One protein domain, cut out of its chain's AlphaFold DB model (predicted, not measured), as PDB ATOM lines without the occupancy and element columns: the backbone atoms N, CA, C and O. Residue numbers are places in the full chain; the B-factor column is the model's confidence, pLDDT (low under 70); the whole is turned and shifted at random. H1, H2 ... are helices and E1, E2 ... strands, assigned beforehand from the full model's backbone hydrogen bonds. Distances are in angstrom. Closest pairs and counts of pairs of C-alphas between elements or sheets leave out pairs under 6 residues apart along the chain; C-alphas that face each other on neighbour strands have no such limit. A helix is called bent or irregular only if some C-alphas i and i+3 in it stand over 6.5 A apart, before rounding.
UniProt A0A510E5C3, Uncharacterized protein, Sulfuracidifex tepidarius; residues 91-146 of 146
ATOM      1  N   MET A  91     269.342 167.123 249.236       57.62
ATOM      2  CA  MET A  91     268.429 166.047 249.640       57.62
ATOM      3  C   MET A  91     268.363 165.817 251.149       57.62
ATOM      4  O   MET A  91     267.497 165.065 251.586       57.62
ATOM      5  N   SER A  92     269.235 166.422 251.957       53.62
ATOM      6  CA  SER A  92     269.069 166.411 253.407       53.62
ATOM      7  C   SER A  92     267.902 167.337 253.768       53.62
ATOM      8  O   SER A  92     268.086 168.557 253.708       53.62
ATOM      9  N   PRO A  93     266.709 166.821 254.139       55.94
ATOM     10  CA  PRO A  93     265.693 167.672 254.746       55.94
ATOM     11  C   PRO A  93     266.337 168.363 255.944       55.94
ATOM     12  O   PRO A  93     267.199 167.772 256.597       55.94
ATOM     13  N   SER A  94     265.960 169.609 256.232       59.53
ATOM     14  CA  SER A  94     266.342 170.265 257.481       59.53
ATOM     15  C   SER A  94     265.930 169.345 258.625       59.53
ATOM     16  O   SER A  94     264.749 169.241 258.955       59.53
ATOM     17  N   VAL A  95     266.891 168.586 259.142       68.69
ATOM     18  CA  VAL A  95     266.635 167.560 260.135       68.69
ATOM     19  C   VAL A  95     266.343 168.307 261.420       68.69
ATOM     20  O   VAL A  95     267.258 168.754 262.113       68.69
ATOM     21  N   ASP A  96     265.061 168.525 261.684       80.06
ATOM     22  CA  ASP A  96     264.622 169.212 262.880       80.06
ATOM     23  C   ASP A  96     265.158 168.466 264.095       80.06
ATOM     24  O   ASP A  96     264.970 167.258 264.235       80.06
ATOM     25  N   LYS A  97     265.873 169.179 264.962       87.50
ATOM     26  CA  LYS A  97     266.423 168.611 266.191       87.50
ATOM     27  C   LYS A  97     265.484 168.893 267.354       87.50
ATOM     28  O   LYS A  97     264.854 169.944 267.435       87.50
ATOM     29  N   CYS A  98     265.407 167.940 268.272       89.44
ATOM     30  CA  CYS A  98     264.705 168.076 269.533       89.44
ATOM     31  C   CYS A  98     265.332 169.213 270.340       89.44
ATOM     32  O   CYS A  98     266.526 169.161 270.638       89.44
ATOM     33  N   VAL A  99     264.514 170.180 270.758       89.50
ATOM     34  CA  VAL A  99     264.963 171.345 271.539       89.50
ATOM     35  C   VAL A  99     265.643 170.938 272.857       89.50
ATOM     36  O   VAL A  99     266.520 171.649 273.331       89.50
ATOM     37  N   PHE A 100     265.289 169.783 273.432       86.50
ATOM     38  CA  PHE A 100     265.784 169.367 274.749       86.50
ATOM     39  C   PHE A 100     267.017 168.454 274.725       86.50
ATOM     40  O   PHE A 100     267.831 168.512 275.638       86.50
ATOM     41  N   CYS A 101     267.159 167.578 273.724       86.38
ATOM     42  CA  CYS A 101     268.228 166.562 273.714       86.38
ATOM     43  C   CYS A 101     269.035 166.495 272.409       86.38
ATOM     44  O   CYS A 101     269.974 165.702 272.314       86.38
ATOM     45  N   GLY A 102     268.667 167.275 271.388       83.19
ATOM     46  CA  GLY A 102     269.358 167.317 270.097       83.19
ATOM     47  C   GLY A 102     269.182 166.080 269.205       83.19
ATOM     48  O   GLY A 102     269.774 166.044 268.129       83.19
ATOM     49  N   ASP A 103     268.398 165.080 269.628       87.38
ATOM     50  CA  ASP A 103     267.999 163.945 268.776       87.38
ATOM     51  C   ASP A 103     267.072 164.408 267.644       87.38
ATOM     52  O   ASP A 103     266.505 165.494 267.715       87.38
ATOM     53  N   LEU A 104     266.858 163.560 266.638       88.81
ATOM     54  CA  LEU A 104     265.876 163.796 265.579       88.81
ATOM     55  C   LEU A 104     264.487 164.103 266.169       88.81
ATOM     56  O   LEU A 104     263.928 163.298 266.921       88.81
ATOM     57  N   ALA A 105     263.931 165.271 265.846       88.62
ATOM     58  CA  ALA A 105     262.573 165.627 266.212       88.62
ATOM     59  C   ALA A 105     261.584 164.902 265.297       88.62
ATOM     60  O   ALA A 105     261.695 164.929 264.075       88.62
ATOM     61  N   SER A 106     260.600 164.269 265.920       88.00
ATOM     62  CA  SER A 106     259.531 163.520 265.259       88.00
ATOM     63  C   SER A 106     258.143 164.016 265.668       88.00
ATOM     64  O   SER A 106     257.151 163.605 265.081       88.00
ATOM     65  N   ASN A 107     258.062 164.883 266.685       87.62
ATOM     66  CA  ASN A 107     256.826 165.353 267.304       87.62
ATOM     67  C   ASN A 107     256.917 166.839 267.686       87.62
ATOM     68  O   ASN A 107     257.994 167.441 267.673       87.62
ATOM     69  N   THR A 108     255.781 167.423 268.079       89.06
ATOM     70  CA  THR A 108     255.697 168.801 268.587       89.06
ATOM     71  C   THR A 108     254.981 168.827 269.938       89.06
ATOM     72  O   THR A 108     253.867 168.327 270.051       89.06
ATOM     73  N   PHE A 109     255.593 169.432 270.959       88.12
ATOM     74  CA  PHE A 109     254.997 169.647 272.283       88.12
ATOM     75  C   PHE A 109     254.913 171.149 272.565       88.12
ATOM     76  O   PHE A 109     255.942 171.821 272.608       88.12
ATOM     77  N   LYS A 110     253.699 171.695 272.724       87.94
ATOM     78  CA  LYS A 110     253.457 173.140 272.946       87.94
ATOM     79  C   LYS A 110     254.222 174.052 271.961       87.94
ATOM     80  O   LYS A 110     254.832 175.039 272.358       87.94
ATOM     81  N   GLY A 111     254.240 173.682 270.679       85.50
ATOM     82  CA  GLY A 111     254.941 174.424 269.619       85.50
ATOM     83  C   GLY A 111     256.457 174.183 269.528       85.50
ATOM     84  O   GLY A 111     257.086 174.666 268.592       85.50
ATOM     85  N   LYS A 112     257.057 173.407 270.442       88.12
ATOM     86  CA  LYS A 112     258.481 173.034 270.404       88.12
ATOM     87  C   LYS A 112     258.665 171.690 269.701       88.12
ATOM     88  O   LYS A 112     257.967 170.728 270.023       88.12
ATOM     89  N   LYS A 113     259.632 171.596 268.784       91.00
ATOM     90  CA  LYS A 113     259.988 170.336 268.109       91.00
ATOM     91  C   LYS A 113     260.735 169.412 269.074       91.00
ATOM     92  O   LYS A 113     261.727 169.808 269.688       91.00
ATOM     93  N   VAL A 114     260.255 168.181 269.225       91.25
ATOM     94  CA  VAL A 114     260.763 167.207 270.200       91.25
ATOM     95  C   VAL A 114     260.885 165.809 269.593       91.25
ATOM     96  O   VAL A 114     260.139 165.434 268.690       91.25
ATOM     97  N   CYS A 115     261.837 165.010 270.083       92.31
ATOM     98  CA  CYS A 115     261.920 163.590 269.730       92.31
ATOM     99  C   CYS A 115     260.812 162.790 270.435       92.31
ATOM    100  O   CYS A 115     260.292 163.225 271.467       92.31
ATOM    101  N   SER A 116     260.489 161.596 269.931       91.62
ATOM    102  CA  SER A 116     259.439 160.733 270.499       91.62
ATOM    103  C   SER A 116     259.629 160.451 271.993       91.62
ATOM    104  O   SER A 116     258.659 160.449 272.746       91.62
ATOM    105  N   SER A 117     260.871 160.263 272.452       91.06
ATOM    106  CA  SER A 117     261.139 159.981 273.867       91.06
ATOM    107  C   SER A 117     260.896 161.199 274.760       91.06
ATOM    108  O   SER A 117     260.273 161.071 275.808       91.06
ATOM    109  N   CYS A 118     261.335 162.392 274.338       90.19
ATOM    110  CA  CYS A 118     261.059 163.622 275.084       90.19
ATOM    111  C   CYS A 118     259.562 163.943 275.075       90.19
ATOM    112  O   CYS A 118     259.049 164.391 276.089       90.19
ATOM    113  N   PHE A 119     258.855 163.676 273.973       93.19
ATOM    114  CA  PHE A 119     257.403 163.845 273.897       93.19
ATOM    115  C   PHE A 119     256.660 162.959 274.908       93.19
ATOM    116  O   PHE A 119     255.767 163.438 275.601       93.19
ATOM    117  N   ALA A 120     257.056 161.689 275.032       92.06
ATOM    118  CA  ALA A 120     256.453 160.761 275.988       92.06
ATOM    119  C   ALA A 120     256.635 161.225 277.443       92.06
ATOM    120  O   ALA A 120     255.677 161.214 278.212       92.06
ATOM    121  N   GLU A 121     257.836 161.676 277.806       92.62
ATOM    122  CA  GLU A 121     258.124 162.150 279.164       92.62
ATOM    123  C   GLU A 121     257.476 163.512 279.460       92.62
ATOM    124  O   GLU A 121     256.916 163.713 280.537       92.62
ATOM    125  N   LEU A 122     257.441 164.416 278.476       92.06
ATOM    126  CA  LEU A 122     256.747 165.703 278.583       92.06
ATOM    127  C   LEU A 122     255.233 165.545 278.758       92.06
ATOM    128  O   LEU A 122     254.634 166.321 279.499       92.06
ATOM    129  N   ASN A 123     254.613 164.549 278.119       89.56
ATOM    130  CA  ASN A 123     253.187 164.268 278.306       89.56
ATOM    131  C   ASN A 123     252.868 163.680 279.684       89.56
ATOM    132  O   ASN A 123     251.771 163.899 280.187       89.56
ATOM    133  N   LYS A 124     253.799 162.932 280.286       90.06
ATOM    134  CA  LYS A 124     253.593 162.306 281.598       90.06
ATOM    135  C   LYS A 124     253.825 163.270 282.753       90.06
ATOM    136  O   LYS A 124     253.026 163.307 283.681       90.06
ATOM    137  N   HIS A 125     254.921 164.021 282.703       89.31
ATOM    138  CA  HIS A 125     255.398 164.796 283.849       89.31
ATOM    139  C   HIS A 125     255.312 166.311 283.615       89.31
ATOM    140  O   HIS A 125     255.209 167.084 284.560       89.31
ATOM    141  N   GLY A 126     255.275 166.764 282.359       86.12
ATOM    142  CA  GLY A 126     255.304 168.185 282.017       86.12
ATOM    143  C   GLY A 126     256.714 168.782 282.034       86.12
ATOM    144  O   GLY A 126     257.636 168.266 282.659       86.12
ATOM    145  N   GLU A 127     256.888 169.903 281.329       87.56
ATOM    146  CA  GLU A 127     258.205 170.536 281.130       87.56
ATOM    147  C   GLU A 127     258.842 171.041 282.437       87.56
ATOM    148  O   GLU A 127     260.059 170.991 282.579       87.56
ATOM    149  N   ALA A 128     258.030 171.495 283.396       86.06
ATOM    150  CA  ALA A 128     258.493 172.063 284.665       86.06
ATOM    151  C   ALA A 128     258.724 171.014 285.771       86.06
ATOM    152  O   ALA A 128     258.941 171.379 286.922       86.06
ATOM    153  N   SER A 129     258.634 169.722 285.442       90.56
ATOM    154  CA  SER A 129     258.781 168.645 286.421       90.56
ATOM    155  C   SER A 129     260.240 168.316 286.725       90.56
ATOM    156  O   SER A 129     261.137 168.409 285.872       90.56
ATOM    157  N   GLU A 130     260.478 167.889 287.961       89.75
ATOM    158  CA  GLU A 130     261.790 167.417 288.395       89.75
ATOM    159  C   GLU A 130     262.140 166.085 287.711       89.75
ATOM    160  O   GLU A 130     263.289 165.852 287.329       89.75
ATOM    161  N   GLU A 131     261.129 165.254 287.449       88.75
ATOM    162  CA  GLU A 131     261.236 163.984 286.736       88.75
ATOM    163  C   GLU A 131     261.753 164.179 285.308       88.75
ATOM    164  O   GLU A 131     262.712 163.513 284.903       88.75
ATOM    165  N   PHE A 132     261.196 165.140 284.560       90.88
ATOM    166  CA  PHE A 132     261.675 165.449 283.214       90.88
ATOM    167  C   PHE A 132     263.101 166.016 283.233       90.88
ATOM    168  O   PHE A 132     263.940 165.636 282.411       90.88
ATOM    169  N   SER A 133     263.420 166.860 284.217       87.81
ATOM    170  CA  SER A 133     264.770 167.407 284.396       87.81
ATOM    171  C   SER A 133     265.807 166.311 284.671       87.81
ATOM    172  O   SER A 133     266.899 166.321 284.097       87.81
ATOM    173  N   LYS A 134     265.465 165.329 285.512       90.62
ATOM    174  CA  LYS A 134     266.315 164.170 285.816       90.62
ATOM    175  C   LYS A 134     266.492 163.262 284.598       90.62
ATOM    176  O   LYS A 134     267.614 162.844 284.309       90.62
ATOM    177  N   TYR A 135     265.413 163.010 283.856       90.56
ATOM    178  CA  TYR A 135     265.454 162.278 282.591       90.56
ATOM    179  C   TYR A 135     266.410 162.933 281.585       90.56
ATOM    180  O   TYR A 135     267.279 162.253 281.034       90.56
ATOM    181  N   LEU A 136     266.296 164.252 281.380       89.31
ATOM    182  CA  LEU A 136     267.157 164.980 280.449       89.31
ATOM    183  C   LEU A 136     268.628 164.884 280.840       89.31
ATOM    184  O   LEU A 136     269.439 164.541 279.983       89.31
ATOM    185  N   ARG A 137     268.967 165.096 282.121       86.56
ATOM    186  CA  ARG A 137     270.353 164.978 282.611       86.56
ATOM    187  C   ARG A 137     270.948 163.610 282.288       86.56
ATOM    188  O   ARG A 137     272.022 163.544 281.697       86.56
ATOM    189  N   ASN A 138     270.230 162.531 282.598       86.69
ATOM    190  CA  ASN A 138     270.684 161.170 282.300       86.69
ATOM    191  C   ASN A 138     270.856 160.940 280.796       86.69
ATOM    192  O   ASN A 138     271.840 160.346 280.360       86.69
ATOM    193  N   LYS A 139     269.918 161.446 279.989       83.44
ATOM    194  CA  LYS A 139     269.949 161.279 278.536       83.44
ATOM    195  C   LYS A 139     271.077 162.070 277.863       83.44
ATOM    196  O   LYS A 139     271.584 161.635 276.833       83.44
ATOM    197  N   THR A 140     271.481 163.212 278.419       81.88
ATOM    198  CA  THR A 140     272.543 164.054 277.847       81.88
ATOM    199  C   THR A 140     273.935 163.787 278.421       81.88
ATOM    200  O   THR A 140     274.902 164.202 277.793       81.88
ATOM    201  N   ILE A 141     274.070 163.085 279.554       79.12
ATOM    202  CA  ILE A 141     275.364 162.808 280.218       79.12
ATOM    203  C   ILE A 141     276.407 162.208 279.264       79.12
ATOM    204  O   ILE A 141     277.565 162.615 279.280       79.12
ATOM    205  N   HIS A 142     276.002 161.287 278.391       67.19
ATOM    206  CA  HIS A 142     276.931 160.627 277.472       67.19
ATOM    207  C   HIS A 142     277.264 161.452 276.223       67.19
ATOM    208  O   HIS A 142     278.205 161.115 275.519       67.19
ATOM    209  N   LYS A 143     276.524 162.534 275.942       65.88
ATOM    210  CA  LYS A 143     276.742 163.362 274.744       65.88
ATOM    211  C   LYS A 143     277.815 164.438 274.908       65.88
ATOM    212  O   LYS A 143     278.274 164.952 273.901       65.88
ATOM    213  N   TRP A 144     278.178 164.799 276.139       54.97
ATOM    214  CA  TRP A 144     279.180 165.843 276.423       54.97
ATOM    215  C   TRP A 144     280.572 165.284 276.754       54.97
ATOM    216  O   TRP A 144     281.522 166.051 276.862       54.97
ATOM    217  N   ASN A 145     280.691 163.961 276.905       50.03
ATOM    218  CA  ASN A 145     281.944 163.258 277.210       50.03
ATOM    219  C   ASN A 145     282.526 162.520 275.984       50.03
ATOM    220  O   ASN A 145     283.322 161.596 276.141       50.03
ATOM    221  N   SER A 146     282.093 162.869 274.771       41.03
ATOM    222  CA  SER A 146     282.581 162.348 273.482       41.03
ATOM    223  C   SER A 146     282.859 163.512 272.547       41.03
ATOM    224  O   SER A 146     283.797 163.379 271.736       41.03
TER     225      SER A 146
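AT A GLANCE: This is residues 91 to 146 of the 146 residues of an uncharacterized protein of Sulfuracidifex tepidarius (UniProt A0A510E5C3). Two helices, H1 and H2, make a helical hairpin like a narrow V, with a small two-stranded hairpin, E1 and E2, near the first end of H1. Before the strands comes a stretch with no named element, residues 91 to 106, whose first residues make a tail at the far end of the longest axis from the link between H1 and H2. The printed part has 56 residues, with two named strands and two named helices in the order E1, E2, H1, H2; the sheet is antiparallel and the class is mostly helix. It is only just compact, close to loose, with a radius of gyration of the C-alphas of 11.8 A, and its outline is flat, spanning 39 by 30 by 12 A.

IN THESE COORDINATES: After residues 91 to 106, E1 takes residues 107 to 109, beginning at C-alpha 107 (256.826, 165.353, 267.304). E2 takes residues 112 to 114. H1, residues 116 to 125, measures 14.5 A from first to last C-alpha. H2, residues 130 to 143, measures 20.6 A and ends at C-alpha 143 (276.742, 163.362, 274.744). H2 is irregular: C-alphas 139 and 142 are 7.1 A apart.

HOW THE PARTS SIT: E1 and E2 form an antiparallel hairpin; N 107 and O 114 are 2.9 A apart, within hydrogen-bond range, and so are N 109 and O 112, at 2.9 A. The closest C-alphas of E1 and H1 are those of Asn 107 and Ser 116, 6.2 A apart. H1 and H2 touch, H2 with residues 131 to 132 alone; the closest C-alphas are those of Glu 121 and Phe 132, at 6.3 A. This helical hairpin has a shallow tilt of 25 degrees, opposite ways. E1 and E2 are each apart from H2. Each O i to N i+4 pair of H1 is within hydrogen-bond range, against 8 of 10 in H2.

THE WHOLE: The two C-alphas farthest apart, those of Met 91 and Glu 130, are 39.3 A apart. The printed part has no cut, and the three links between named elements are tight. The mean pLDDT of the printed part is 82.8; residues 91 to 95 and 142 to 146 are under 70.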